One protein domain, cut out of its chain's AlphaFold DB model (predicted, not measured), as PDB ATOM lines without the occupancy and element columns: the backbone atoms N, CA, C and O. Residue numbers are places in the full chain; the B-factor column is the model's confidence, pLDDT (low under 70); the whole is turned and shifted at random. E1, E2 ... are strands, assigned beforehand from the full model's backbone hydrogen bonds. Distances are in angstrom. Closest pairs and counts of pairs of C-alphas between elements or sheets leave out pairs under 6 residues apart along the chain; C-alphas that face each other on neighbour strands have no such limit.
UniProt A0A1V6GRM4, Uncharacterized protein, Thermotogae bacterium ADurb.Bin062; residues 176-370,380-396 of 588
ATOM      1  N   THR A 176      16.885  16.257  -0.459       67.94
ATOM      2  CA  THR A 176      17.411  14.931  -0.823       67.94
ATOM      3  C   THR A 176      17.330  14.010   0.387       67.94
ATOM      4  O   THR A 176      17.780  14.392   1.461       67.94
ATOM      5  N   TYR A 177      16.796  12.801   0.229       64.00
ATOM      6  CA  TYR A 177      16.707  11.826   1.319       64.00
ATOM      7  C   TYR A 177      17.864  10.827   1.264       64.00
ATOM      8  O   TYR A 177      18.181  10.288   0.204       64.00
ATOM      9  N   ILE A 178      18.455  10.536   2.420       62.75
ATOM     10  CA  ILE A 178      19.326   9.386   2.645       62.75
ATOM     11  C   ILE A 178      18.554   8.450   3.574       62.75
ATOM     12  O   ILE A 178      18.152   8.848   4.664       62.75
ATOM     13  N   LEU A 179      18.324   7.216   3.123       58.09
ATOM     14  CA  LEU A 179      17.518   6.209   3.832       58.09
ATOM     15  C   LEU A 179      18.357   5.026   4.347       58.09
ATOM     16  O   LEU A 179      17.824   4.111   4.963       58.09
ATOM     17  N   ASN A 180      19.652   4.998   4.019       51.28
ATOM     18  CA  ASN A 180      20.569   3.894   4.296       51.28
ATOM     19  C   ASN A 180      22.000   4.418   4.475       51.28
ATOM     20  O   ASN A 180      22.374   5.445   3.906       51.28
ATOM     21  N   SER A 181      22.801   3.682   5.238       51.88
ATOM     22  CA  SER A 181      24.227   3.956   5.457       51.88
ATOM     23  C   SER A 181      25.050   3.899   4.159       51.88
ATOM     24  O   SER A 181      24.665   3.222   3.205       51.88
ATOM     25  N   GLY A 182      26.212   4.561   4.109       48.91
ATOM     26  CA  GLY A 182      27.002   4.612   2.871       48.91
ATOM     27  C   GLY A 182      28.380   5.276   2.953       48.91
ATOM     28  O   GLY A 182      28.796   5.774   3.998       48.91
ATOM     29  N   ASN A 183      29.086   5.261   1.814       53.62
ATOM     30  CA  ASN A 183      30.388   5.900   1.593       53.62
ATOM     31  C   ASN A 183      30.279   6.929   0.451       53.62
ATOM     32  O   ASN A 183      30.152   6.558  -0.719       53.62
ATOM     33  N   PHE A 184      30.343   8.213   0.784       58.50
ATOM     34  CA  PHE A 184      30.212   9.338  -0.139       58.50
ATOM     35  C   PHE A 184      31.570  10.012  -0.329       58.50
ATOM     36  O   PHE A 184      32.175  10.477   0.634       58.50
ATOM     37  N   SER A 185      32.045  10.106  -1.573       65.56
ATOM     38  CA  SER A 185      33.279  10.848  -1.873       65.56
ATOM     39  C   SER A 185      33.103  12.358  -1.691       65.56
ATOM     40  O   SER A 185      34.034  13.041  -1.277       65.56
ATOM     41  N   LEU A 186      31.899  12.867  -1.961       73.31
ATOM     42  CA  LEU A 186      31.505  14.254  -1.750       73.31
ATOM     43  C   LEU A 186      30.016  14.327  -1.395       73.31
ATOM     44  O   LEU A 186      29.169  13.771  -2.100       73.31
ATOM     45  N   VAL A 187      29.702  15.066  -0.334       79.12
ATOM     46  CA  VAL A 187      28.357  15.551  -0.020       79.12
ATOM     47  C   VAL A 187      28.399  17.073  -0.101       79.12
ATOM     48  O   VAL A 187      28.951  17.728   0.779       79.12
ATOM     49  N   ARG A 188      27.853  17.638  -1.182       83.94
ATOM     50  CA  ARG A 188      27.770  19.081  -1.410       83.94
ATOM     51  C   ARG A 188      26.315  19.529  -1.347       83.94
ATOM     52  O   ARG A 188      25.492  19.121  -2.159       83.94
ATOM     53  N   LEU A 189      26.019  20.408  -0.399       85.19
ATOM     54  CA  LEU A 189      24.749  21.109  -0.316       85.19
ATOM     55  C   LEU A 189      24.979  22.550  -0.764       85.19
ATOM     56  O   LEU A 189      25.720  23.301  -0.130       85.19
ATOM     57  N   ASN A 190      24.333  22.939  -1.856       84.81
ATOM     58  CA  ASN A 190      24.262  24.327  -2.291       84.81
ATOM     59  C   ASN A 190      23.305  25.126  -1.381       84.81
ATOM     60  O   ASN A 190      22.672  24.579  -0.472       84.81
ATOM     61  N   ALA A 191      23.209  26.441  -1.592       84.94
ATOM     62  CA  ALA A 191      22.452  27.315  -0.697       84.94
ATOM     63  C   ALA A 191      20.976  26.889  -0.540       84.94
ATOM     64  O   ALA A 191      20.296  26.579  -1.519       84.94
ATOM     65  N   ASN A 192      20.479  26.909   0.700       82.75
ATOM     66  CA  ASN A 192      19.135  26.483   1.122       82.75
ATOM     67  C   ASN A 192      18.772  25.005   0.840       82.75
ATOM     68  O   ASN A 192      17.614  24.626   1.016       82.75
ATOM     69  N   GLN A 193      19.716  24.155   0.420       81.81
ATOM     70  CA  GLN A 193      19.439  22.732   0.210       81.81
ATOM     71  C   GLN A 193      19.405  21.956   1.522       81.81
ATOM     72  O   GLN A 193      20.176  22.220   2.443       81.81
ATOM     73  N   THR A 194      18.527  20.962   1.585       81.56
ATOM     74  CA  THR A 194      18.382  20.059   2.725       81.56
ATOM     75  C   THR A 194      18.717  18.632   2.308       81.56
ATOM     76  O   THR A 194      18.159  18.100   1.351       81.56
ATOM     77  N   VAL A 195      19.605  17.983   3.052       83.50
ATOM     78  CA  VAL A 195      19.745  16.528   3.068       83.50
ATOM     79  C   VAL A 195      19.020  16.021   4.305       83.50
ATOM     80  O   VAL A 195      19.287  16.493   5.405       83.50
ATOM     81  N   ARG A 196      18.104  15.068   4.142       80.06
ATOM     82  CA  ARG A 196      17.388  14.456   5.255       80.06
ATOM     83  C   ARG A 196      17.777  12.997   5.427       80.06
ATOM     84  O   ARG A 196      17.641  12.197   4.510       80.06
ATOM     85  N   ILE A 197      18.273  12.676   6.609       80.50
ATOM     86  CA  ILE A 197      18.745  11.363   7.032       80.50
ATOM     87  C   ILE A 197      17.590  10.699   7.781       80.50
ATOM     88  O   ILE A 197      17.225  11.176   8.851       80.50
ATOM     89  N   VAL A 198      16.999   9.641   7.221       72.50
ATOM     90  CA  VAL A 198      15.870   8.933   7.849       72.50
ATOM     91  C   VAL A 198      16.376   7.713   8.611       72.50
ATOM     92  O   VAL A 198      16.999   6.828   8.032       72.50
ATOM     93  N   VAL A 199      16.084   7.666   9.910       63.66
ATOM     94  CA  VAL A 199      16.653   6.716  10.871       63.66
ATOM     95  C   VAL A 199      15.548   5.855  11.466       63.66
ATOM     96  O   VAL A 199      14.643   6.361  12.130       63.66
ATOM     97  N   GLY A 200      15.612   4.549  11.221       60.78
ATOM     98  CA  GLY A 200      14.703   3.574  11.821       60.78
ATOM     99  C   GLY A 200      15.225   3.026  13.149       60.78
ATOM    100  O   GLY A 200      15.917   3.699  13.912       60.78
ATOM    101  N   ASP A 201      14.920   1.760  13.410       54.97
ATOM    102  CA  ASP A 201      15.372   1.058  14.620       54.97
ATOM    103  C   ASP A 201      16.838   0.596  14.534       54.97
ATOM    104  O   ASP A 201      17.404   0.127  15.517       54.97
ATOM    105  N   SER A 202      17.456   0.731  13.355       52.94
ATOM    106  CA  SER A 202      18.878   0.476  13.113       52.94
ATOM    107  C   SER A 202      19.649   1.784  12.965       52.94
ATOM    108  O   SER A 202      19.156   2.736  12.357       52.94
ATOM    109  N   ASP A 203      20.873   1.804  13.489       53.72
ATOM    110  CA  ASP A 203      21.767   2.952  13.374       53.72
ATOM    111  C   ASP A 203      22.236   3.188  11.931       53.72
ATOM    112  O   ASP A 203      22.300   2.279  11.097       53.72
ATOM    113  N   MET A 204      22.623   4.430  11.663       56.69
ATOM    114  CA  MET A 204      22.962   4.927  10.342       56.69
ATOM    115  C   MET A 204      24.365   5.531  10.323       56.69
ATOM    116  O   MET A 204      24.650   6.480  11.047       56.69
ATOM    117  N   VAL A 205      25.247   4.996   9.479       65.44
ATOM    118  CA  VAL A 205      26.648   5.421   9.358       65.44
ATOM    119  C   VAL A 205      26.876   6.025   7.978       65.44
ATOM    120  O   VAL A 205      26.735   5.348   6.956       65.44
ATOM    121  N   LEU A 206      27.262   7.296   7.939       65.44
ATOM    122  CA  LEU A 206      27.585   8.015   6.711       65.44
ATOM    123  C   LEU A 206      29.057   8.410   6.744       65.44
ATOM    124  O   LEU A 206      29.441   9.332   7.457       65.44
ATOM    125  N   ASN A 207      29.876   7.710   5.965       60.50
ATOM    126  CA  ASN A 207      31.271   8.076   5.749       60.50
ATOM    127  C   ASN A 207      31.346   9.043   4.564       60.50
ATOM    128  O   ASN A 207      30.898   8.713   3.467       60.50
ATOM    129  N   ILE A 208      31.858  10.245   4.799       73.50
ATOM    130  CA  ILE A 208      31.833  11.386   3.889       73.50
ATOM    131  C   ILE A 208      33.267  11.908   3.765       73.50
ATOM    132  O   ILE A 208      33.787  12.578   4.659       73.50
ATOM    133  N   SER A 209      33.934  11.609   2.649       74.31
ATOM    134  CA  SER A 209      35.325  12.038   2.448       74.31
ATOM    135  C   SER A 209      35.448  13.565   2.394       74.31
ATOM    136  O   SER A 209      36.413  14.119   2.920       74.31
ATOM    137  N   GLU A 210      34.451  14.245   1.825       84.06
ATOM    138  CA  GLU A 210      34.342  15.703   1.810       84.06
ATOM    139  C   GLU A 210      32.885  16.154   1.999       84.06
ATOM    140  O   GLU A 210      31.994  15.757   1.247       84.06
ATOM    141  N   LEU A 211      32.641  16.980   3.019       90.56
ATOM    142  CA  LEU A 211      31.360  17.628   3.299       90.56
ATOM    143  C   LEU A 211      31.479  19.127   3.002       90.56
ATOM    144  O   LEU A 211      32.284  19.818   3.624       90.56
ATOM    145  N   ILE A 212      30.654  19.635   2.089       90.88
ATOM    146  CA  ILE A 212      30.550  21.064   1.775       90.88
ATOM    147  C   ILE A 212      29.106  21.502   2.002       90.88
ATOM    148  O   ILE A 212      28.196  21.021   1.330       90.88
ATOM    149  N   MET A 213      28.897  22.432   2.930       93.38
ATOM    150  CA  MET A 213      27.580  22.964   3.277       93.38
ATOM    151  C   MET A 213      27.532  24.466   3.003       93.38
ATOM    152  O   MET A 213      28.124  25.248   3.738       93.38
ATOM    153  N   GLY A 214      26.831  24.868   1.941       86.62
ATOM    154  CA  GLY A 214      26.595  26.268   1.588       86.62
ATOM    155  C   GLY A 214      25.578  26.968   2.497       86.62
ATOM    156  O   GLY A 214      25.010  26.374   3.416       86.62
ATOM    157  N   SER A 215      25.324  28.249   2.235       90.25
ATOM    158  CA  SER A 215      24.519  29.108   3.111       90.25
ATOM    159  C   SER A 215      23.087  28.595   3.314       90.25
ATOM    160  O   SER A 215      22.412  28.209   2.362       90.25
ATOM    161  N   ASN A 216      22.616  28.583   4.563       88.12
ATOM    162  CA  ASN A 216      21.342  28.015   5.021       88.12
ATOM    163  C   ASN A 216      21.098  26.542   4.637       88.12
ATOM    164  O   ASN A 216      19.961  26.072   4.731       88.12
ATOM    165  N   SER A 217      22.122  25.805   4.198       90.75
ATOM    166  CA  SER A 217      21.974  24.375   3.938       90.75
ATOM    167  C   SER A 217      21.816  23.583   5.236       90.75
ATOM    168  O   SER A 217      22.291  23.988   6.303       90.75
ATOM    169  N   LYS A 218      21.127  22.446   5.147       93.12
ATOM    170  CA  LYS A 218      20.758  21.636   6.305       93.12
ATOM    171  C   LYS A 218      21.051  20.157   6.107       93.12
ATOM    172  O   LYS A 218      20.733  19.598   5.063       93.12
ATOM    173  N   ILE A 219      21.521  19.511   7.161       93.88
ATOM    174  CA  ILE A 219      21.381  18.077   7.380       93.88
ATOM    175  C   ILE A 219      20.333  17.904   8.484       93.88
ATOM    176  O   ILE A 219      20.564  18.271   9.635       93.88
ATOM    177  N   GLU A 220      19.161  17.395   8.118       92.25
ATOM    178  CA  GLU A 220      18.059  17.105   9.038       92.25
ATOM    179  C   GLU A 220      18.052  15.602   9.362       92.25
ATOM    180  O   GLU A 220      18.069  14.782   8.446       92.25
ATOM    181  N   ILE A 221      18.024  15.217  10.638       89.31
ATOM    182  CA  ILE A 221      17.869  13.817  11.058       89.31
ATOM    183  C   ILE A 221      16.396  13.583  11.420       89.31
ATOM    184  O   ILE A 221      15.879  14.171  12.366       89.31
ATOM    185  N   GLU A 222      15.711  12.730  10.665       83.88
ATOM    186  CA  GLU A 222      14.309  12.355  10.866       83.88
ATOM    187  C   GLU A 222      14.228  10.916  11.371       83.88
ATOM    188  O   GLU A 222      14.836  10.015  10.799       83.88
ATOM    189  N   LYS A 223      13.466  10.674  12.436       72.19
ATOM    190  CA  LYS A 223      13.165   9.309  12.871       72.19
ATOM    191  C   LYS A 223      11.999   8.754  12.061       72.19
ATOM    192  O   LYS A 223      10.984   9.427  11.912       72.19
ATOM    193  N   LEU A 224      12.121   7.511  11.601       68.75
ATOM    194  CA  LEU A 224      11.072   6.803  10.862       68.75
ATOM    195  C   LEU A 224       9.800   6.618  11.710       68.75
ATOM    196  O   LEU A 224       8.692   6.605  11.183       68.75
ATOM    197  N   SER A 225       9.959   6.505  13.031       64.00
ATOM    198  CA  SER A 225       8.869   6.553  14.006       64.00
ATOM    199  C   SER A 225       9.329   7.213  15.318       64.00
ATOM    200  O   SER A 225      10.523   7.191  15.619       64.00
ATOM    201  N   PRO A 226       8.424   7.729  16.172       66.50
ATOM    202  CA  PRO A 226       8.798   8.246  17.495       66.50
ATOM    203  C   PRO A 226       9.488   7.217  18.408       66.50
ATOM    204  O   PRO A 226      10.227   7.602  19.312       66.50
ATOM    205  N   ALA A 227       9.262   5.920  18.171       63.72
ATOM    206  CA  ALA A 227       9.886   4.821  18.906       63.72
ATOM    207  C   ALA A 227      11.279   4.440  18.371       63.72
ATOM    208  O   ALA A 227      11.987   3.670  19.019       63.72
ATOM    209  N   SER A 228      11.688   4.972  17.213       60.16
ATOM    210  CA  SER A 228      12.924   4.567  16.549       60.16
ATOM    211  C   SER A 228      14.160   4.910  17.374       60.16
ATOM    212  O   SER A 228      14.438   6.069  17.699       60.16
ATOM    213  N   MET A 229      14.899   3.857  17.729       64.94
ATOM    214  CA  MET A 229      16.036   3.926  18.647       64.94
ATOM    215  C   MET A 229      17.376   4.207  17.962       64.94
ATOM    216  O   MET A 229      18.359   4.443  18.675       64.94
ATOM    217  N   GLY A 230      17.424   4.193  16.626       56.69
ATOM    218  CA  GLY A 230      18.653   4.314  15.851       56.69
ATOM    219  C   GLY A 230      19.428   5.612  16.107       56.69
ATOM    220  O   GLY A 230      18.856   6.682  16.332       56.69
ATOM    221  N   ASN A 231      20.752   5.501  16.083       65.94
ATOM    222  CA  ASN A 231      21.713   6.601  16.155       65.94
ATOM    223  C   ASN A 231      22.209   6.991  14.745       65.94
ATOM    224  O   ASN A 231      22.171   6.177  13.825       65.94
ATOM    225  N   VAL A 232      22.738   8.205  14.578       75.38
ATOM    226  CA  VAL A 232      23.416   8.663  13.352       75.38
ATOM    227  C   VAL A 232      24.880   8.944  13.631       75.38
ATOM    228  O   VAL A 232      25.203   9.781  14.471       75.38
ATOM    229  N   PHE A 233      25.758   8.311  12.861       71.56
ATOM    230  CA  PHE A 233      27.195   8.536  12.872       71.56
ATOM    231  C   PHE A 233      27.620   9.191  11.552       71.56
ATOM    232  O   PHE A 233      27.646   8.554  10.496       71.56
ATOM    233  N   LEU A 234      27.945  10.478  11.610       78.19
ATOM    234  CA  LEU A 234      28.505  11.249  10.504       78.19
ATOM    235  C   LEU A 234      30.025  11.183  10.615       78.19
ATOM    236  O   LEU A 234      30.597  11.738  11.546       78.19
ATOM    237  N   MET A 235      30.694  10.500   9.697       76.00
ATOM    238  CA  MET A 235      32.148  10.351   9.716       76.00
ATOM    239  C   MET A 235      32.731  11.162   8.568       76.00
ATOM    240  O   MET A 235      32.422  10.891   7.414       76.00
ATOM    241  N   VAL A 236      33.514  12.193   8.875       79.25
ATOM    242  CA  VAL A 236      33.899  13.238   7.923       79.25
ATOM    243  C   VAL A 236      35.417  13.435   7.919       79.25
ATOM    244  O   VAL A 236      36.032  13.599   8.977       79.25
ATOM    245  N   SER A 237      36.035  13.441   6.734       77.69
ATOM    246  CA  SER A 237      37.495  13.631   6.586       77.69
ATOM    247  C   SER A 237      37.901  15.019   6.085       77.69
ATOM    248  O   SER A 237      39.013  15.462   6.356       77.69
ATOM    249  N   LYS A 238      37.008  15.744   5.406       85.25
ATOM    250  CA  LYS A 238      37.153  17.171   5.073       85.25
ATOM    251  C   LYS A 238      35.809  17.859   5.241       85.25
ATOM    252  O   LYS A 238      34.787  17.286   4.874       85.25
ATOM    253  N   MET A 239      35.802  19.067   5.796       91.88
ATOM    254  CA  MET A 239      34.563  19.747   6.167       91.88
ATOM    255  C   MET A 239      34.656  21.253   5.942       91.88
ATOM    256  O   MET A 239      35.442  21.937   6.596       91.88
ATOM    257  N   THR A 240      33.819  21.760   5.043       93.12
ATOM    258  CA  THR A 240      33.697  23.183   4.716       93.12
ATOM    259  C   THR A 240      32.263  23.610   4.998       93.12
ATOM    260  O   THR A 240      31.343  23.225   4.276       93.12
ATOM    261  N   LEU A 241      32.067  24.383   6.064       93.44
ATOM    262  CA  LEU A 241      30.753  24.849   6.506       93.44
ATOM    263  C   LEU A 241      30.623  26.354   6.277       93.44
ATOM    264  O   LEU A 241      31.465  27.131   6.728       93.44
ATOM    265  N   ASP A 242      29.544  26.775   5.627       94.31
ATOM    266  CA  ASP A 242      29.084  28.156   5.697       94.31
ATOM    267  C   ASP A 242      28.697  28.505   7.142       94.31
ATOM    268  O   ASP A 242      28.194  27.677   7.905       94.31
ATOM    269  N   SER A 243      28.864  29.778   7.494       91.31
ATOM    270  CA  SER A 243      28.456  30.362   8.773       91.31
ATOM    271  C   SER A 243      27.002  30.113   9.206       91.31
ATOM    272  O   SER A 243      26.698  30.352  10.370       91.31
ATOM    273  N   THR A 244      26.127  29.667   8.297       93.88
ATOM    274  CA  THR A 244      24.686  29.407   8.470       93.88
ATOM    275  C   THR A 244      24.275  27.947   8.216       93.88
ATOM    276  O   THR A 244      23.081  27.639   8.213       93.88
ATOM    277  N   ALA A 245      25.237  27.039   8.004       92.56
ATOM    278  CA  ALA A 245      25.001  25.603   7.839       92.56
ATOM    279  C   ALA A 245      24.400  24.963   9.106       92.56
ATOM    280  O   ALA A 245      24.727  25.363  10.224       92.56
ATOM    281  N   LYS A 246      23.521  23.963   8.958       95.44
ATOM    282  CA  LYS A 246      22.774  23.384  10.091       95.44
ATOM    283  C   LYS A 246      22.793  21.863  10.086       95.44
ATOM    284  O   LYS A 246      22.473  21.265   9.068       95.44
ATOM    285  N   ILE A 247      23.095  21.232  11.215       95.19
ATOM    286  CA  ILE A 247      22.997  19.780  11.409       95.19
ATOM    287  C   ILE A 247      22.139  19.550  12.653       95.19
ATOM    288  O   ILE A 247      22.580  19.827  13.770       95.19
ATOM    289  N   LEU A 248      20.897  19.101  12.466       93.69
ATOM    290  CA  LEU A 248      19.931  18.972  13.557       93.69
ATOM    291  C   LEU A 248      18.993  17.763  13.401       93.69
ATOM    292  O   LEU A 248      18.548  17.468  12.293       93.69
ATOM    293  N   PRO A 249      18.622  17.089  14.497       91.75
ATOM    294  CA  PRO A 249      17.506  16.162  14.511       91.75
ATOM    295  C   PRO A 249      16.177  16.922  14.594       91.75
ATOM    296  O   PRO A 249      16.056  17.920  15.305       91.75
ATOM    297  N   LEU A 250      15.166  16.455  13.858       87.06
ATOM    298  CA  LEU A 250      13.849  17.098  13.777       87.06
ATOM    299  C   LEU A 250      13.037  16.987  15.075       87.06
ATOM    300  O   LEU A 250      12.174  17.826  15.320       87.06
ATOM    301  N   ASP A 251      13.325  15.988  15.912       82.56
ATOM    302  CA  ASP A 251      12.765  15.869  17.265       82.56
ATOM    303  C   ASP A 251      13.527  16.716  18.306       82.56
ATOM    304  O   ASP A 251      13.161  16.732  19.480       82.56
ATOM    305  N   GLY A 252      14.590  17.414  17.887       83.38
ATOM    306  CA  GLY A 252      15.445  18.231  18.745       83.38
ATOM    307  C   GLY A 252      16.336  17.444  19.713       83.38
ATOM    308  O   GLY A 252      17.011  18.077  20.523       83.38
ATOM    309  N   ASN A 253      16.366  16.105  19.660       81.31
ATOM    310  CA  ASN A 253      17.103  15.276  20.613       81.31
ATOM    311  C   ASN A 253      18.574  15.045  20.183       81.31
ATOM    312  O   ASN A 253      18.830  14.241  19.282       81.31
ATOM    313  N   PRO A 254      19.567  15.673  20.847       76.06
ATOM    314  CA  PRO A 254      20.972  15.581  20.455       76.06
ATOM    315  C   PRO A 254      21.639  14.245  20.830       76.06
ATOM    316  O   PRO A 254      22.713  13.953  20.312       76.06
ATOM    317  N   ASP A 255      21.041  13.407  21.690       70.88
ATOM    318  CA  ASP A 255      21.658  12.157  22.181       70.88
ATOM    319  C   ASP A 255      21.910  11.113  21.075       70.88
ATOM    320  O   ASP A 255      22.560  10.095  21.313       70.88
ATOM    321  N   LYS A 256      21.349  11.337  19.880       76.62
ATOM    322  CA  LYS A 256      21.314  10.395  18.756       76.62
ATOM    323  C   LYS A 256      22.163  10.799  17.555       76.62
ATOM    324  O   LYS A 256      22.166  10.070  16.568       76.62
ATOM    325  N   VAL A 257      22.887  11.915  17.623       81.44
ATOM    326  CA  VAL A 257      23.705  12.425  16.513       81.44
ATOM    327  C   VAL A 257      25.165  12.504  16.951       81.44
ATOM    328  O   VAL A 257      25.489  13.160  17.937       81.44
ATOM    329  N   PHE A 258      26.052  11.846  16.211       74.56
ATOM    330  CA  PHE A 258      27.475  11.725  16.518       74.56
ATOM    331  C   PHE A 258      28.295  12.105  15.277       74.56
ATOM    332  O   PHE A 258      28.100  11.535  14.205       74.56
ATOM    333  N   LEU A 259      29.212  13.063  15.404       82.62
ATOM    334  CA  LEU A 259      30.069  13.554  14.323       82.62
ATOM    335  C   LEU A 259      31.534  13.209  14.606       82.62
ATOM    336  O   LEU A 259      32.106  13.716  15.563       82.62
ATOM    337  N   PHE A 260      32.156  12.401  13.753       74.88
ATOM    338  CA  PHE A 260      33.572  12.037  13.820       74.88
ATOM    339  C   PHE A 260      34.324  12.819  12.759       74.88
ATOM    340  O   PHE A 260      34.122  12.594  11.567       74.88
ATOM    341  N   TYR A 261      35.189  13.729  13.183       79.38
ATOM    342  CA  TYR A 261      36.019  14.519  12.295       79.38
ATOM    343  C   TYR A 261      37.479  14.059  12.350       79.38
ATOM    344  O   TYR A 261      38.136  14.108  13.389       79.38
ATOM    345  N   SER A 262      37.970  13.611  11.194       74.12
ATOM    346  CA  SER A 262      39.317  13.048  10.999       74.12
ATOM    347  C   SER A 262      40.235  13.934  10.150       74.12
ATOM    348  O   SER A 262      41.352  13.539   9.827       74.12
ATOM    349  N   GLY A 263      39.765  15.121   9.754       67.44
ATOM    350  CA  GLY A 263      40.538  16.055   8.940       67.44
ATOM    351  C   GLY A 263      41.556  16.866   9.742       67.44
ATOM    352  O   GLY A 263      41.447  17.024  10.955       67.44
ATOM    353  N   SER A 264      42.542  17.419   9.037       77.12
ATOM    354  CA  SER A 264      43.577  18.299   9.600       77.12
ATOM    355  C   SER A 264      43.288  19.796   9.429       77.12
ATOM    356  O   SER A 264      44.010  20.614   9.992       77.12
ATOM    357  N   GLN A 265      42.258  20.171   8.663       88.31
ATOM    358  CA  GLN A 265      41.858  21.571   8.476       88.31
ATOM    359  C   GLN A 265      41.001  22.061   9.650       88.31
ATOM    360  O   GLN A 265      40.171  21.308  10.164       88.31
ATOM    361  N   ASP A 266      41.174  23.322  10.042       91.44
ATOM    362  CA  ASP A 266      40.328  23.973  11.045       91.44
ATOM    363  C   ASP A 266      38.863  24.022  10.583       91.44
ATOM    364  O   ASP A 266      38.567  24.309   9.420       91.44
ATOM    365  N   VAL A 267      37.932  23.776  11.508       91.94
ATOM    366  CA  VAL A 267      36.485  23.764  11.241       91.94
ATOM    367  C   VAL A 267      35.803  24.817  12.102       91.94
ATOM    368  O   VAL A 267      36.025  24.889  13.308       91.94
ATOM    369  N   THR A 268      34.941  25.638  11.498       93.81
ATOM    370  CA  THR A 268      34.154  26.644  12.223       93.81
ATOM    371  C   THR A 268      32.664  26.487  11.942       93.81
ATOM    372  O   THR A 268      32.195  26.753  10.839       93.81
ATOM    373  N   PHE A 269      31.904  26.129  12.974       93.69
ATOM    374  CA  PHE A 269      30.451  26.256  13.013       93.69
ATOM    375  C   PHE A 269      30.129  27.726  13.322       93.69
ATOM    376  O   PHE A 269      30.136  28.142  14.481       93.69
ATOM    377  N   GLY A 270      29.949  28.549  12.283       91.69
ATOM    378  CA  GLY A 270      29.828  30.010  12.413       91.69
ATOM    379  C   GLY A 270      28.559  30.495  13.131       91.69
ATOM    380  O   GLY A 270      27.695  29.711  13.502       91.69
ATOM    381  N   VAL A 271      28.427  31.808  13.334       91.62
ATOM    382  CA  VAL A 271      27.409  32.419  14.227       91.62
ATOM    383  C   VAL A 271      25.949  32.098  13.862       91.62
ATOM    384  O   VAL A 271      25.103  32.016  14.748       91.62
ATOM    385  N   GLY A 272      25.635  31.891  12.582       90.06
ATOM    386  CA  GLY A 272      24.293  31.506  12.130       90.06
ATOM    387  C   GLY A 272      24.050  29.993  12.070       90.06
ATOM    388  O   GLY A 272      22.959  29.576  11.676       90.06
ATOM    389  N   SER A 273      25.058  29.178  12.394       94.56
ATOM    390  CA  SER A 273      24.992  27.722  12.293       94.56
ATOM    391  C   SER A 273      24.218  27.112  13.455       94.56
ATOM    392  O   SER A 273      24.105  27.696  14.537       94.56
ATOM    393  N   GLU A 274      23.686  25.915  13.232       95.12
ATOM    394  CA  GLU A 274      22.961  25.160  14.254       95.12
ATOM    395  C   GLU A 274      23.515  23.741  14.320       95.12
ATOM    396  O   GLU A 274      23.571  23.065  13.293       95.12
ATOM    397  N   TYR A 275      23.925  23.288  15.505       95.25
ATOM    398  CA  TYR A 275      24.423  21.928  15.701       95.25
ATOM    399  C   TYR A 275      23.811  21.279  16.945       95.25
ATOM    400  O   TYR A 275      23.762  21.877  18.022       95.25
ATOM    401  N   TYR A 276      23.350  20.040  16.782       94.38
ATOM    402  CA  TYR A 276      22.769  19.208  17.830       94.38
ATOM    403  C   TYR A 276      23.372  17.807  17.728       94.38
ATOM    404  O   TYR A 276      23.134  17.109  16.742       94.38
ATOM    405  N   GLY A 277      24.158  17.405  18.726       82.56
ATOM    406  CA  GLY A 277      24.871  16.125  18.712       82.56
ATOM    407  C   GLY A 277      26.130  16.116  19.573       82.56
ATOM    408  O   GLY A 277      26.416  17.079  20.284       82.56
ATOM    409  N   SER A 278      26.906  15.039  19.475       76.38
ATOM    410  CA  SER A 278      28.260  14.927  20.036       76.38
ATOM    411  C   SER A 278      29.317  14.995  18.935       76.38
ATOM    412  O   SER A 278      29.112  14.439  17.857       76.38
ATOM    413  N   VAL A 279      30.461  15.629  19.202       80.25
ATOM    414  CA  VAL A 279      31.557  15.797  18.230       80.25
ATOM    415  C   VAL A 279      32.843  15.152  18.740       80.25
ATOM    416  O   VAL A 279      33.269  15.403  19.861       80.25
ATOM    417  N   TYR A 280      33.487  14.355  17.894       70.38
ATOM    418  CA  TYR A 280      34.721  13.628  18.183       70.38
ATOM    419  C   TYR A 280      35.772  14.022  17.146       70.38
ATOM    420  O   TYR A 280      35.508  13.942  15.947       70.38
ATOM    421  N   THR A 281      36.954  14.453  17.582       65.75
ATOM    422  CA  THR A 281      38.035  14.937  16.712       65.75
ATOM    423  C   THR A 281      39.312  14.151  16.981       65.75
ATOM    424  O   THR A 281      39.653  13.873  18.133       65.75
ATOM    425  N   SER A 282      40.021  13.777  15.916       58.59
ATOM    426  CA  SER A 282      41.268  13.006  16.018       58.59
ATOM    427  C   SER A 282      42.494  13.676  15.394       58.59
ATOM    428  O   SER A 282      43.601  13.215  15.642       58.59
ATOM    429  N   GLY A 283      42.317  14.737  14.599       60.00
ATOM    430  CA  GLY A 283      43.415  15.500  13.995       60.00
ATOM    431  C   GLY A 283      43.778  16.772  14.776       60.00
ATOM    432  O   GLY A 283      42.977  17.243  15.582       60.00
ATOM    433  N   PRO A 284      44.937  17.399  14.487       53.94
ATOM    434  CA  PRO A 284      45.448  18.581  15.199       53.94
ATOM    435  C   PRO A 284      44.671  19.884  14.923       53.94
ATOM    436  O   PRO A 284      45.040  20.948  15.422       53.94
ATOM    437  N   SER A 285      43.613  19.815  14.113       75.25
ATOM    438  CA  SER A 285      42.754  20.934  13.719       75.25
ATOM    439  C   SER A 285      42.105  21.635  14.908       75.25
ATOM    440  O   SER A 285      41.622  20.983  15.838       75.25
ATOM    441  N   LYS A 286      41.954  22.955  14.832       89.12
ATOM    442  CA  LYS A 286      41.066  23.692  15.728       89.12
ATOM    443  C   LYS A 286      39.607  23.526  15.293       89.12
ATOM    444  O   LYS A 286      39.270  23.799  14.141       89.12
ATOM    445  N   ILE A 287      38.717  23.179  16.226       92.19
ATOM    446  CA  ILE A 287      37.265  23.295  16.009       92.19
ATOM    447  C   ILE A 287      36.707  24.470  16.805       92.19
ATOM    448  O   ILE A 287      36.924  24.592  18.011       92.19
ATOM    449  N   THR A 288      35.971  25.343  16.117       95.12
ATOM    450  CA  THR A 288      35.298  26.505  16.704       95.12
ATOM    451  C   THR A 288      33.782  26.390  16.546       95.12
ATOM    452  O   THR A 288      33.284  26.211  15.437       95.12
ATOM    453  N   PHE A 289      33.039  26.544  17.640       95.00
ATOM    454  CA  PHE A 289      31.580  26.567  17.674       95.00
ATOM    455  C   PHE A 289      31.082  27.945  18.103       95.00
ATOM    456  O   PHE A 289      31.083  28.266  19.288       95.00
ATOM    457  N   SER A 290      30.648  28.755  17.141       94.38
ATOM    458  CA  SER A 290      30.096  30.099  17.369       94.38
ATOM    459  C   SER A 290      28.580  30.184  17.142       94.38
ATOM    460  O   SER A 290      27.985  31.221  17.422       94.38
ATOM    461  N   GLY A 291      27.967  29.126  16.601       91.94
ATOM    462  CA  GLY A 291      26.533  29.034  16.304       91.94
ATOM    463  C   GLY A 291      25.645  28.824  17.531       91.94
ATOM    464  O   GLY A 291      25.963  29.258  18.635       91.94
ATOM    465  N   ARG A 292      24.523  28.122  17.370       93.06
ATOM    466  CA  ARG A 292      23.611  27.750  18.470       93.06
ATOM    467  C   ARG A 292      23.291  26.254  18.489       93.06
ATOM    468  O   ARG A 292      23.578  25.544  17.527       93.06
ATOM    469  N   GLY A 293      22.663  25.791  19.567       91.81
ATOM    470  CA  GLY A 293      22.161  24.419  19.693       91.81
ATOM    471  C   GLY A 293      22.698  23.695  20.925       91.81
ATOM    472  O   GLY A 293      22.953  24.321  21.956       91.81
ATOM    473  N   VAL A 294      22.842  22.372  20.829       89.44
ATOM    474  CA  VAL A 294      23.252  21.514  21.949       89.44
ATOM    475  C   VAL A 294      24.412  20.613  21.532       89.44
ATOM    476  O   VAL A 294      24.223  19.596  20.861       89.44
ATOM    477  N   LEU A 295      25.612  20.977  21.981       83.88
ATOM    478  CA  LEU A 295      26.774  20.097  22.003       83.88
ATOM    479  C   LEU A 295      26.636  19.176  23.209       83.88
ATOM    480  O   LEU A 295      26.836  19.588  24.348       83.88
ATOM    481  N   ARG A 296      26.257  17.928  22.969       75.44
ATOM    482  CA  ARG A 296      26.046  16.959  24.037       75.44
ATOM    483  C   ARG A 296      27.372  16.581  24.692       75.44
ATOM    484  O   ARG A 296      27.559  16.865  25.867       75.44
ATOM    485  N   ASP A 297      28.325  16.083  23.915       67.00
ATOM    486  CA  ASP A 297      29.718  15.922  24.337       67.00
ATOM    487  C   ASP A 297      30.667  16.339  23.206       67.00
ATOM    488  O   ASP A 297      30.373  16.132  22.028       67.00
ATOM    489  N   VAL A 298      31.820  16.912  23.554       70.06
ATOM    490  CA  VAL A 298      32.915  17.170  22.608       70.06
ATOM    491  C   VAL A 298      34.182  16.486  23.103       70.06
ATOM    492  O   VAL A 298      34.653  16.794  24.195       70.06
ATOM    493  N   LEU A 299      34.749  15.589  22.300       65.19
ATOM    494  CA  LEU A 299      36.010  14.903  22.576       65.19
ATOM    495  C   LEU A 299      37.039  15.236  21.492       65.19
ATOM    496  O   LEU A 299      36.833  14.898  20.332       65.19
ATOM    497  N   ALA A 300      38.158  15.843  21.870       64.12
ATOM    498  CA  ALA A 300      39.292  16.100  20.991       64.12
ATOM    499  C   ALA A 300      40.523  15.321  21.466       64.12
ATOM    500  O   ALA A 300      40.997  15.507  22.589       64.12
ATOM    501  N   LEU A 301      41.055  14.436  20.621       55.31
ATOM    502  CA  LEU A 301      42.325  13.762  20.908       55.31
ATOM    503  C   LEU A 301      43.505  14.734  20.714       55.31
ATOM    504  O   LEU A 301      44.445  14.784  21.510       55.31
ATOM    505  N   GLU A 302      43.420  15.551  19.674       56.38
ATOM    506  CA  GLU A 302      44.412  16.557  19.313       56.38
ATOM    507  C   GLU A 302      43.697  17.827  18.842       56.38
ATOM    508  O   GLU A 302      42.499  17.811  18.540       56.38
ATOM    509  N   GLY A 303      44.438  18.933  18.789       68.25
ATOM    510  CA  GLY A 303      43.901  20.229  18.383       68.25
ATOM    511  C   GLY A 303      43.144  20.964  19.492       68.25
ATOM    512  O   GLY A 303      43.006  20.504  20.621       68.25
ATOM    513  N   SER A 304      42.697  22.183  19.191       87.62
ATOM    514  CA  SER A 304      42.045  23.055  20.181       87.62
ATOM    515  C   SER A 304      40.544  23.163  19.940       87.62
ATOM    516  O   SER A 304      40.105  23.325  18.802       87.62
ATOM    517  N   VAL A 305      39.749  23.163  21.009       89.50
ATOM    518  CA  VAL A 305      38.297  23.374  20.924       89.50
ATOM    519  C   VAL A 305      37.956  24.746  21.489       89.50
ATOM    520  O   VAL A 305      38.298  25.080  22.623       89.50
ATOM    521  N   THR A 306      37.257  25.554  20.697       93.88
ATOM    522  CA  THR A 306      36.695  26.838  21.120       93.88
ATOM    523  C   THR A 306      35.178  26.798  20.987       93.88
ATOM    524  O   THR A 306      34.664  26.765  19.878       93.88
ATOM    525  N   VAL A 307      34.444  26.855  22.092       91.81
ATOM    526  CA  VAL A 307      32.994  27.096  22.091       91.81
ATOM    527  C   VAL A 307      32.785  28.561  22.458       91.81
ATOM    528  O   VAL A 307      33.215  28.982  23.522       91.81
ATOM    529  N   ASN A 308      32.189  29.363  21.578       91.19
ATOM    530  CA  ASN A 308      32.039  30.812  21.726       91.19
ATOM    531  C   ASN A 308      30.620  31.260  21.346       91.19
ATOM    532  O   ASN A 308      30.402  31.858  20.293       91.19
ATOM    533  N   SER A 309      29.643  30.929  22.191       88.25
ATOM    534  CA  SER A 309      28.243  31.299  21.976       88.25
ATOM    535  C   SER A 309      27.427  31.239  23.261       88.25
ATOM    536  O   SER A 309      27.408  30.220  23.941       88.25
ATOM    537  N   ALA A 310      26.672  32.302  23.544       83.56
ATOM    538  CA  ALA A 310      25.693  32.333  24.635       83.56
ATOM    539  C   ALA A 310      24.417  31.514  24.348       83.56
ATOM    540  O   ALA A 310      23.646  31.240  25.262       83.56
ATOM    541  N   ASN A 311      24.188  31.110  23.092       86.81
ATOM    542  CA  ASN A 311      23.011  30.341  22.664       86.81
ATOM    543  C   ASN A 311      23.331  28.850  22.470       86.81
ATOM    544  O   ASN A 311      22.672  28.158  21.688       86.81
ATOM    545  N   MET A 312      24.382  28.366  23.132       87.75
ATOM    546  CA  MET A 312      24.850  26.992  23.028       87.75
ATOM    547  C   MET A 312      24.915  26.340  24.405       87.75
ATOM    548  O   MET A 312      25.496  26.886  25.344       87.75
ATOM    549  N   THR A 313      24.334  25.150  24.496       84.38
ATOM    550  CA  THR A 313      24.494  24.258  25.645       84.38
ATOM    551  C   THR A 313      25.605  23.264  25.335       84.38
ATOM    552  O   THR A 313      25.649  22.715  24.234       84.38
ATOM    553  N   LEU A 314      26.491  23.038  26.301       77.75
ATOM    554  CA  LEU A 314      27.608  22.102  26.238       77.75
ATOM    555  C   LEU A 314      27.490  21.124  27.414       77.75
ATOM    556  O   LEU A 314      27.469  21.564  28.560       77.75
ATOM    557  N   GLY A 315      27.404  19.816  27.168       66.62
ATOM    558  CA  GLY A 315      27.421  18.815  28.240       66.62
ATOM    559  C   GLY A 315      28.827  18.646  28.812       66.62
ATOM    560  O   GLY A 315      29.167  19.289  29.809       66.62
ATOM    561  N   GLY A 316      29.650  17.814  28.171       63.97
ATOM    562  CA  GLY A 316      31.067  17.636  28.500       63.97
ATOM    563  C   GLY A 316      32.023  18.134  27.411       63.97
ATOM    564  O   GLY A 316      31.732  18.037  26.219       63.97
ATOM    565  N   LEU A 317      33.194  18.634  27.818       69.56
ATOM    566  CA  LEU A 317      34.325  18.916  26.927       69.56
ATOM    567  C   LEU A 317      35.572  18.165  27.401       69.56
ATOM    568  O   LEU A 317      36.056  18.384  28.508       69.56
ATOM    569  N   TYR A 318      36.114  17.318  26.537       61.59
ATOM    570  CA  TYR A 318      37.237  16.433  26.817       61.59
ATOM    571  C   TYR A 318      38.334  16.695  25.787       61.59
ATOM    572  O   TYR A 318      38.102  16.541  24.590       61.59
ATOM    573  N   ILE A 319      39.523  17.100  26.226       60.78
ATOM    574  CA  ILE A 319      40.666  17.360  25.343       60.78
ATOM    575  C   ILE A 319      41.877  16.582  25.854       60.78
ATOM    576  O   ILE A 319      42.384  16.862  26.936       60.78
ATOM    577  N   LYS A 320      42.384  15.617  25.086       53.34
ATOM    578  CA  LYS A 320      43.639  14.922  25.424       53.34
ATOM    579  C   LYS A 320      44.824  15.883  25.319       53.34
ATOM    580  O   LYS A 320      45.620  15.966  26.246       53.34
ATOM    581  N   SER A 321      44.939  16.606  24.205       55.31
ATOM    582  CA  SER A 321      46.029  17.552  23.955       55.31
ATOM    583  C   SER A 321      45.551  18.749  23.126       55.31
ATOM    584  O   SER A 321      44.747  18.574  22.218       55.31
ATOM    585  N   GLY A 322      46.023  19.959  23.456       66.56
ATOM    586  CA  GLY A 322      45.582  21.224  22.844       66.56
ATOM    587  C   GLY A 322      45.090  22.260  23.864       66.56
ATOM    588  O   GLY A 322      45.466  22.209  25.037       66.56
ATOM    589  N   GLU A 323      44.259  23.213  23.426       85.88
ATOM    590  CA  GLU A 323      43.627  24.225  24.286       85.88
ATOM    591  C   GLU A 323      42.099  24.052  24.346       85.88
ATOM    592  O   GLU A 323      41.443  23.868  23.318       85.88
ATOM    593  N   ALA A 324      41.516  24.197  25.541       84.31
ATOM    594  CA  ALA A 324      40.073  24.363  25.722       84.31
ATOM    595  C   ALA A 324      39.730  25.849  25.887       84.31
ATOM    596  O   ALA A 324      40.372  26.564  26.658       84.31
ATOM    597  N   THR A 325      38.698  26.337  25.205       90.88
ATOM    598  CA  THR A 325      38.154  27.686  25.420       90.88
ATOM    599  C   THR A 325      36.630  27.652  25.353       90.88
ATOM    600  O   THR A 325      36.073  27.175  24.369       90.88
ATOM    601  N   VAL A 326      35.954  28.155  26.387       86.94
ATOM    602  CA  VAL A 326      34.489  28.208  26.494       86.94
ATOM    603  C   VAL A 326      34.059  29.634  26.844       86.94
ATOM    604  O   VAL A 326      34.338  30.134  27.926       86.94
ATOM    605  N   ILE A 327      33.378  30.300  25.920       86.75
ATOM    606  CA  ILE A 327      32.930  31.688  26.028       86.75
ATOM    607  C   ILE A 327      31.412  31.713  25.834       86.75
ATOM    608  O   ILE A 327      30.892  31.221  24.832       86.75
ATOM    609  N   GLY A 328      30.683  32.260  26.804       77.81
ATOM    610  CA  GLY A 328      29.225  32.433  26.752       77.81
ATOM    611  C   GLY A 328      28.392  31.173  27.017       77.81
ATOM    612  O   GLY A 328      27.321  31.290  27.607       77.81
ATOM    613  N   ALA A 329      28.869  29.993  26.616       80.75
ATOM    614  CA  ALA A 329      28.070  28.768  26.597       80.75
ATOM    615  C   ALA A 329      27.677  28.245  27.987       80.75
ATOM    616  O   ALA A 329      28.444  28.320  28.951       80.75
ATOM    617  N   THR A 330      26.493  27.637  28.059       78.00
ATOM    618  CA  THR A 330      26.003  26.945  29.256       78.00
ATOM    619  C   THR A 330      26.650  25.567  29.336       78.00
ATOM    620  O   THR A 330      26.227  24.636  28.651       78.00
ATOM    621  N   LEU A 331      27.682  25.436  30.171       69.25
ATOM    622  CA  LEU A 331      28.334  24.162  30.478       69.25
ATOM    623  C   LEU A 331      27.546  23.415  31.570       69.25
ATOM    624  O   LEU A 331      27.379  23.953  32.664       69.25
ATOM    625  N   LEU A 332      27.079  22.197  31.279       63.56
ATOM    626  CA  LEU A 332      26.269  21.378  32.196       63.56
ATOM    627  C   LEU A 332      27.107  20.425  33.058       63.56
ATOM    628  O   LEU A 332      26.798  20.223  34.229       63.56
ATOM    629  N   THR A 333      28.136  19.790  32.487       61.69
ATOM    630  CA  THR A 333      28.913  18.750  33.180       61.69
ATOM    631  C   THR A 333      30.282  19.267  33.589       61.69
ATOM    632  O   THR A 333      30.510  19.505  34.774       61.69
ATOM    633  N   GLY A 334      31.201  19.476  32.651       58.53
ATOM    634  CA  GLY A 334      32.561  19.861  33.011       58.53
ATOM    635  C   GLY A 334      33.563  19.810  31.869       58.53
ATOM    636  O   GLY A 334      33.239  19.404  30.752       58.53
ATOM    637  N   ILE A 335      34.788  20.233  32.180       61.56
ATOM    638  CA  ILE A 335      35.934  20.164  31.268       61.56
ATOM    639  C   ILE A 335      36.959  19.180  31.825       61.56
ATOM    640  O   ILE A 335      37.339  19.274  32.991       61.56
ATOM    641  N   LEU A 336      37.467  18.290  30.982       54.12
ATOM    642  CA  LEU A 336      38.676  17.525  31.254       54.12
ATOM    643  C   LEU A 336      39.726  17.836  30.189       54.12
ATOM    644  O   LEU A 336      39.427  17.784  28.999       54.12
ATOM    645  N   SER A 337      40.948  18.173  30.605       61.19
ATOM    646  CA  SER A 337      42.018  18.543  29.676       61.19
ATOM    647  C   SER A 337      43.387  18.000  30.092       61.19
ATOM    648  O   SER A 337      43.906  18.349  31.149       61.19
ATOM    649  N   GLY A 338      44.014  17.198  29.232       50.97
ATOM    650  CA  GLY A 338      45.457  16.922  29.286       50.97
ATOM    651  C   GLY A 338      46.306  18.032  28.645       50.97
ATOM    652  O   GLY A 338      47.534  17.978  28.683       50.97
ATOM    653  N   GLY A 339      45.653  19.045  28.064       61.00
ATOM    654  CA  GLY A 339      46.275  20.183  27.400       61.00
ATOM    655  C   GLY A 339      46.941  21.201  28.334       61.00
ATOM    656  O   GLY A 339      46.962  21.067  29.557       61.00
ATOM    657  N   THR A 340      47.485  22.263  27.741       68.00
ATOM    658  CA  THR A 340      48.258  23.303  28.451       68.00
ATOM    659  C   THR A 340      47.421  24.502  28.896       68.00
ATOM    660  O   THR A 340      47.904  25.325  29.680       68.00
ATOM    661  N   LYS A 341      46.169  24.614  28.436       78.94
ATOM    662  CA  LYS A 341      45.298  25.761  28.720       78.94
ATOM    663  C   LYS A 341      43.817  25.393  28.719       78.94
ATOM    664  O   LYS A 341      43.342  24.660  27.848       78.94
ATOM    665  N   VAL A 342      43.087  25.972  29.668       75.62
ATOM    666  CA  VAL A 342      41.622  25.990  29.727       75.62
ATOM    667  C   VAL A 342      41.184  27.423  30.020       75.62
ATOM    668  O   VAL A 342      41.591  27.979  31.031       75.62
ATOM    669  N   ALA A 343      40.361  28.032  29.171       84.06
ATOM    670  CA  ALA A 343      39.823  29.376  29.398       84.06
ATOM    671  C   ALA A 343      38.288  29.355  29.420       84.06
ATOM    672  O   ALA A 343      37.674  28.772  28.527       84.06
ATOM    673  N   ILE A 344      37.667  29.987  30.420       77.38
ATOM    674  CA  ILE A 344      36.211  30.076  30.576       77.38
ATOM    675  C   ILE A 344      35.788  31.522  30.858       77.38
ATOM    676  O   ILE A 344      36.230  32.125  31.835       77.38
ATOM    677  N   SER A 345      34.876  32.069  30.054       74.50
ATOM    678  CA  SER A 345      34.340  33.425  30.245       74.50
ATOM    679  C   SER A 345      32.895  33.570  29.736       74.50
ATOM    680  O   SER A 345      32.315  32.659  29.150       74.50
ATOM    681  N   GLY A 346      32.254  34.713  29.992       58.31
ATOM    682  CA  GLY A 346      31.033  35.143  29.288       58.31
ATOM    683  C   GLY A 346      29.675  34.493  29.631       58.31
ATOM    684  O   GLY A 346      28.667  35.072  29.242       58.31
ATOM    685  N   GLY A 347      29.593  33.364  30.349       53.62
ATOM    686  CA  GLY A 347      28.317  32.696  30.712       53.62
ATOM    687  C   GLY A 347      28.049  32.564  32.224       53.62
ATOM    688  O   GLY A 347      28.908  32.898  33.037       53.62
ATOM    689  N   VAL A 348      26.879  32.049  32.630       46.59
ATOM    690  CA  VAL A 348      26.649  31.559  34.011       46.59
ATOM    691  C   VAL A 348      27.120  30.100  34.056       46.59
ATOM    692  O   VAL A 348      26.411  29.236  33.546       46.59
ATOM    693  N   PRO A 349      28.313  29.788  34.591       49.72
ATOM    694  CA  PRO A 349      28.928  28.496  34.346       49.72
ATOM    695  C   PRO A 349      28.586  27.534  35.490       49.72
ATOM    696  O   PRO A 349      29.260  27.513  36.518       49.72
ATOM    697  N   THR A 350      27.523  26.747  35.316       52.47
ATOM    698  CA  THR A 350      27.073  25.706  36.256       52.47
ATOM    699  C   THR A 350      27.767  24.366  35.987       52.47
ATOM    700  O   THR A 350      27.111  23.377  35.671       52.47
ATOM    701  N   PHE A 351      29.098  24.326  36.086       53.75
ATOM    702  CA  PHE A 351      29.859  23.084  35.904       53.75
ATOM    703  C   PHE A 351      30.014  22.290  37.207       53.75
ATOM    704  O   PHE A 351      30.176  22.846  38.293       53.75
ATOM    705  N   SER A 352      30.054  20.966  37.072       48.47
ATOM    706  CA  SER A 352      30.378  20.023  38.147       48.47
ATOM    707  C   SER A 352      31.892  19.857  38.345       48.47
ATOM    708  O   SER A 352      32.335  19.619  39.468       48.47
ATOM    709  N   PHE A 353      32.709  19.996  37.291       50.66
ATOM    710  CA  PHE A 353      34.175  19.951  37.413       50.66
ATOM    711  C   PHE A 353      34.946  20.639  36.271       50.66
ATOM    712  O   PHE A 353      34.464  20.777  35.147       50.66
ATOM    713  N   ILE A 354      36.195  20.997  36.564       56.66
ATOM    714  CA  ILE A 354      37.280  21.258  35.614       56.66
ATOM    715  C   ILE A 354      38.487  20.449  36.098       56.66
ATOM    716  O   ILE A 354      39.034  20.740  37.160       56.66
ATOM    717  N   PHE A 355      38.917  19.446  35.338       51.06
ATOM    718  CA  PHE A 355      40.097  18.643  35.653       51.06
ATOM    719  C   PHE A 355      41.156  18.814  34.566       51.06
ATOM    720  O   PHE A 355      41.076  18.200  33.503       51.06
ATOM    721  N   ALA A 356      42.128  19.689  34.817       55.47
ATOM    722  CA  ALA A 356      43.153  20.046  33.847       55.47
ATOM    723  C   ALA A 356      44.543  20.223  34.495       55.47
ATOM    724  O   ALA A 356      45.113  21.312  34.440       55.47
ATOM    725  N   PRO A 357      45.111  19.181  35.137       48.25
ATOM    726  CA  PRO A 357      46.276  19.297  36.026       48.25
ATOM    727  C   PRO A 357      47.539  19.878  35.369       48.25
ATOM    728  O   PRO A 357      48.359  20.474  36.061       48.25
ATOM    729  N   SER A 358      47.682  19.756  34.046       52.47
ATOM    730  CA  SER A 358      48.798  20.322  33.270       52.47
ATOM    731  C   SER A 358      48.553  21.758  32.779       52.47
ATOM    732  O   SER A 358      49.490  22.419  32.321       52.47
ATOM    733  N   ALA A 359      47.315  22.251  32.866       56.81
ATOM    734  CA  ALA A 359      46.874  23.476  32.216       56.81
ATOM    735  C   ALA A 359      46.937  24.717  33.113       56.81
ATOM    736  O   ALA A 359      46.678  24.651  34.316       56.81
ATOM    737  N   VAL A 360      47.165  25.879  32.496       66.06
ATOM    738  CA  VAL A 360      46.714  27.155  33.069       66.06
ATOM    739  C   VAL A 360      45.203  27.248  32.853       66.06
ATOM    740  O   VAL A 360      44.734  27.235  31.714       66.06
ATOM    741  N   VAL A 361      44.448  27.301  33.947       63.69
ATOM    742  CA  VAL A 361      42.987  27.410  33.958       63.69
ATOM    743  C   VAL A 361      42.606  28.857  34.259       63.69
ATOM    744  O   VAL A 361      42.907  29.351  35.341       63.69
ATOM    745  N   THR A 362      41.921  29.531  33.341       71.00
ATOM    746  CA  THR A 362      41.449  30.916  33.501       71.00
ATOM    747  C   THR A 362      39.923  30.953  33.542       71.00
ATOM    748  O   THR A 362      39.274  30.370  32.675       71.00
ATOM    749  N   ILE A 363      39.343  31.627  34.537       71.06
ATOM    750  CA  ILE A 363      37.893  31.769  34.738       71.06
ATOM    751  C   ILE A 363      37.555  33.248  34.992       71.06
ATOM    752  O   ILE A 363      37.756  33.769  36.088       71.06
ATOM    753  N   ASP A 364      36.978  33.926  34.002       68.44
ATOM    754  CA  ASP A 364      36.770  35.384  34.052       68.44
ATOM    755  C   ASP A 364      35.409  35.808  34.648       68.44
ATOM    756  O   ASP A 364      35.078  36.994  34.685       68.44
ATOM    757  N   ASN A 365      34.602  34.863  35.153       58.56
ATOM    758  CA  ASN A 365      33.230  35.118  35.615       58.56
ATOM    759  C   ASN A 365      32.995  34.866  37.116       58.56
ATOM    760  O   ASN A 365      33.528  33.942  37.716       58.56
ATOM    761  N   ASN A 366      32.135  35.701  37.719       41.88
ATOM    762  CA  ASN A 366      31.922  35.786  39.177       41.88
ATOM    763  C   ASN A 366      30.880  34.800  39.747       41.88
ATOM    764  O   ASN A 366      30.687  34.762  40.959       41.88
ATOM    765  N   THR A 367      30.142  34.079  38.900       39.50
ATOM    766  CA  THR A 367      28.842  33.484  39.273       39.50
ATOM    767  C   THR A 367      28.843  31.965  39.468       39.50
ATOM    768  O   THR A 367      27.914  31.453  40.081       39.50
ATOM    769  N   GLY A 368      29.856  31.236  38.980       39.44
ATOM    770  CA  GLY A 368      29.808  29.764  38.886       39.44
ATOM    771  C   GLY A 368      30.283  28.972  40.108       39.44
ATOM    772  O   GLY A 368      29.782  27.885  40.362       39.44
ATOM    773  N   ILE A 369      31.227  29.499  40.897       41.22
ATOM    774  CA  ILE A 369      31.861  28.724  41.989       41.22
ATOM    775  C   ILE A 369      31.033  28.769  43.296       41.22
ATOM    776  O   ILE A 369      31.204  27.924  44.169       41.22
ATOM    777  N   ASN A 370      30.106  29.729  43.435       35.12
ATOM    778  CA  ASN A 370      29.376  30.012  44.684       35.12
ATOM    779  C   ASN A 370      27.852  30.212  44.495       35.12
ATOM    780  O   ASN A 370      27.268  31.141  45.055       35.12
ATOM    781  N   LYS A 380      29.773  20.926  44.972       38.75
ATOM    782  CA  LYS A 380      30.667  22.058  44.681       38.75
ATOM    783  C   LYS A 380      31.543  21.725  43.474       38.75
ATOM    784  O   LYS A 380      32.217  20.697  43.500       38.75
ATOM    785  N   GLY A 381      31.585  22.607  42.476       41.47
ATOM    786  CA  GLY A 381      32.431  22.433  41.296       41.47
ATOM    787  C   GLY A 381      33.914  22.298  41.660       41.47
ATOM    788  O   GLY A 381      34.492  23.219  42.238       41.47
ATOM    789  N   ILE A 382      34.536  21.161  41.336       46.38
ATOM    790  CA  ILE A 382      35.963  20.916  41.608       46.38
ATOM    791  C   ILE A 382      36.796  21.493  40.459       46.38
ATOM    792  O   ILE A 382      36.547  21.154  39.308       46.38
ATOM    793  N   VAL A 383      37.799  22.326  40.755       51.81
ATOM    794  CA  VAL A 383      38.718  22.895  39.752       51.81
ATOM    795  C   VAL A 383      40.152  22.473  40.063       51.81
ATOM    796  O   VAL A 383      40.663  22.760  41.144       51.81
ATOM    797  N   VAL A 384      40.804  21.808  39.109       47.72
ATOM    798  CA  VAL A 384      42.203  21.368  39.178       47.72
ATOM    799  C   VAL A 384      42.953  21.918  37.968       47.72
ATOM    800  O   VAL A 384      42.549  21.679  36.832       47.72
ATOM    801  N   GLY A 385      44.053  22.627  38.221       44.75
ATOM    802  CA  GLY A 385      44.926  23.222  37.212       44.75
ATOM    803  C   GLY A 385      46.372  23.286  37.699       44.75
ATOM    804  O   GLY A 385      46.605  23.319  38.908       44.75
ATOM    805  N   LYS A 386      47.334  23.364  36.772       48.72
ATOM    806  CA  LYS A 386      48.731  23.736  37.082       48.72
ATOM    807  C   LYS A 386      48.784  25.133  37.703       48.72
ATOM    808  O   LYS A 386      49.597  25.411  38.579       48.72
ATOM    809  N   GLU A 387      47.905  26.002  37.224       48.47
ATOM    810  CA  GLU A 387      47.641  27.336  37.740       48.47
ATOM    811  C   GLU A 387      46.150  27.632  37.552       48.47
ATOM    812  O   GLU A 387      45.582  27.229  36.537       48.47
ATOM    813  N   VAL A 388      45.513  28.321  38.505       54.03
ATOM    814  CA  VAL A 388      44.099  28.707  38.415       54.03
ATOM    815  C   VAL A 388      43.967  30.221  38.601       54.03
ATOM    816  O   VAL A 388      44.223  30.765  39.673       54.03
ATOM    817  N   ILE A 389      43.567  30.919  37.545       55.62
ATOM    818  CA  ILE A 389      43.366  32.368  37.502       55.62
ATOM    819  C   ILE A 389      41.859  32.626  37.506       55.62
ATOM    820  O   ILE A 389      41.161  32.189  36.596       55.62
ATOM    821  N   ILE A 390      41.341  33.333  38.512       61.31
ATOM    822  CA  ILE A 390      39.916  33.677  38.603       61.31
ATOM    823  C   ILE A 390      39.797  35.192  38.729       61.31
ATOM    824  O   ILE A 390      40.091  35.716  39.800       61.31
ATOM    825  N   LYS A 391      39.366  35.899  37.674       54.56
ATOM    826  CA  LYS A 391      39.171  37.370  37.679       54.56
ATOM    827  C   LYS A 391      40.289  38.126  38.412       54.56
ATOM    828  O   LYS A 391      40.074  38.674  39.493       54.56
ATOM    829  N   ASP A 392      41.502  38.053  37.870       47.88
ATOM    830  CA  ASP A 392      42.729  38.655  38.424       47.88
ATOM    831  C   ASP A 392      43.233  38.044  39.754       47.88
ATOM    832  O   ASP A 392      44.396  38.223  40.120       47.88
ATOM    833  N   SER A 393      42.423  37.241  40.453       33.91
ATOM    834  CA  SER A 393      42.851  36.459  41.616       33.91
ATOM    835  C   SER A 393      43.587  35.203  41.156       33.91
ATOM    836  O   SER A 393      42.989  34.180  40.812       33.91
ATOM    837  N   ARG A 394      44.917  35.288  41.141       34.53
ATOM    838  CA  ARG A 394      45.809  34.178  40.799       34.53
ATOM    839  C   ARG A 394      45.944  33.212  41.978       34.53
ATOM    840  O   ARG A 394      46.760  33.428  42.874       34.53
ATOM    841  N   VAL A 395      45.199  32.112  41.949       34.84
ATOM    842  CA  VAL A 395      45.494  30.943  42.778       34.84
ATOM    843  C   VAL A 395      46.523  30.104  42.029       34.84
ATOM    844  O   VAL A 395      46.205  29.207  41.246       34.84
ATOM    845  N   VAL A 396      47.797  30.390  42.298       31.16
ATOM    846  CA  VAL A 396      48.838  29.384  42.088       31.16
ATOM    847  C   VAL A 396      48.516  28.261  43.070       31.16
ATOM    848  O   VAL A 396      48.843  28.344  44.254       31.16
TER     849      VAL A 396
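AT A GLANCE: This is residues 176 to 370 and 380 to 396 of the 588 residues of an uncharacterized protein of Thermotogae bacterium ADurb.Bin062 (UniProt A0A1V6GRM4). The chain winds in stacked turns as an elongated solenoid of short strands, each turn's strands laid beside those of the next, from E1 at one end to E22 at the other. The later turns are built of bent strands such as E13, E15, E17 and E19, and at the far end E23 folds back on E22 as a small hairpin. The printed part has 212 residues, no named helix and 23 strands, E1 to E23 in chain order; it is all strand, in one branched, mixed sheet of 20 strands and a parallel sheet E3 E6 E9. It is compact, with a radius of gyration of the C-alphas of 17.6 A, and spans 54 by 34 by 27 A.

IN THESE COORDINATES: Find C-alpha 176 at (17.411, 14.931, -0.823), where E1 begins, residues 176 to 178. Read on through E2, 182 to 184; E3, 187 to 189; E4, 194 to 199, 15.7 A; E5, 204 to 208; E6, 211 to 213; E7, 218 to 223, 15.9 A; E8, 232 to 236; E9, 239 to 241; E10, 246 to 249; E11, 257 to 261; and E12, 267 to 269. Then come E13, 274 to 281, 18.4 A; E14, 287 to 289; E15, 292 to 300, 19.7 A; E16, 305 to 308; E17, 312 to 319, 18.7 A; E18, 323 to 327; E19, 330 to 337, 18.1 A; E20, 341 to 345; E21, 353 to 363, 12.7 A; E22, 382 to 390, 13.7 A; and E23, 393 to 395, ending at C-alpha 395 (45.494, 30.943, 42.778).

HOW THE PARTS SIT: Start at E4: E1 lies on one side, parallel, with N 178 and O 196 2.8 A apart, and E7 on the other side, with N 197 and O 220 2.8 A apart. The sheet E3 E6 E9 and the branched sheet form a sandwich, two sheets face to face, and the parts of them that face each other are 7.6 A centre to centre. From E9 look to E12: their closest C-alphas, Leu 241 and Phe 269, are 6.7 A apart. E13 bends by 82 degrees at residue 277; E10 and E11 lie on one side of it, with N 247 and O 274, and N 259 and O 278, each 2.8 A apart. E22 and E23 are an antiparallel hairpin, N 395 and O 388 being 2.8 A apart.

THE WHOLE: The C-alphas of Thr 176 and Val 396, the two farthest apart, are 55.1 A from each other. Residues 371 to 379 are not printed; across this cut C-alphas 370 and 380 are 8.1 A apart. Of the links printed whole, none is long. Mean pLDDT of the printed part is 71.8, and 96 residues are under 70, among them 380 to 396.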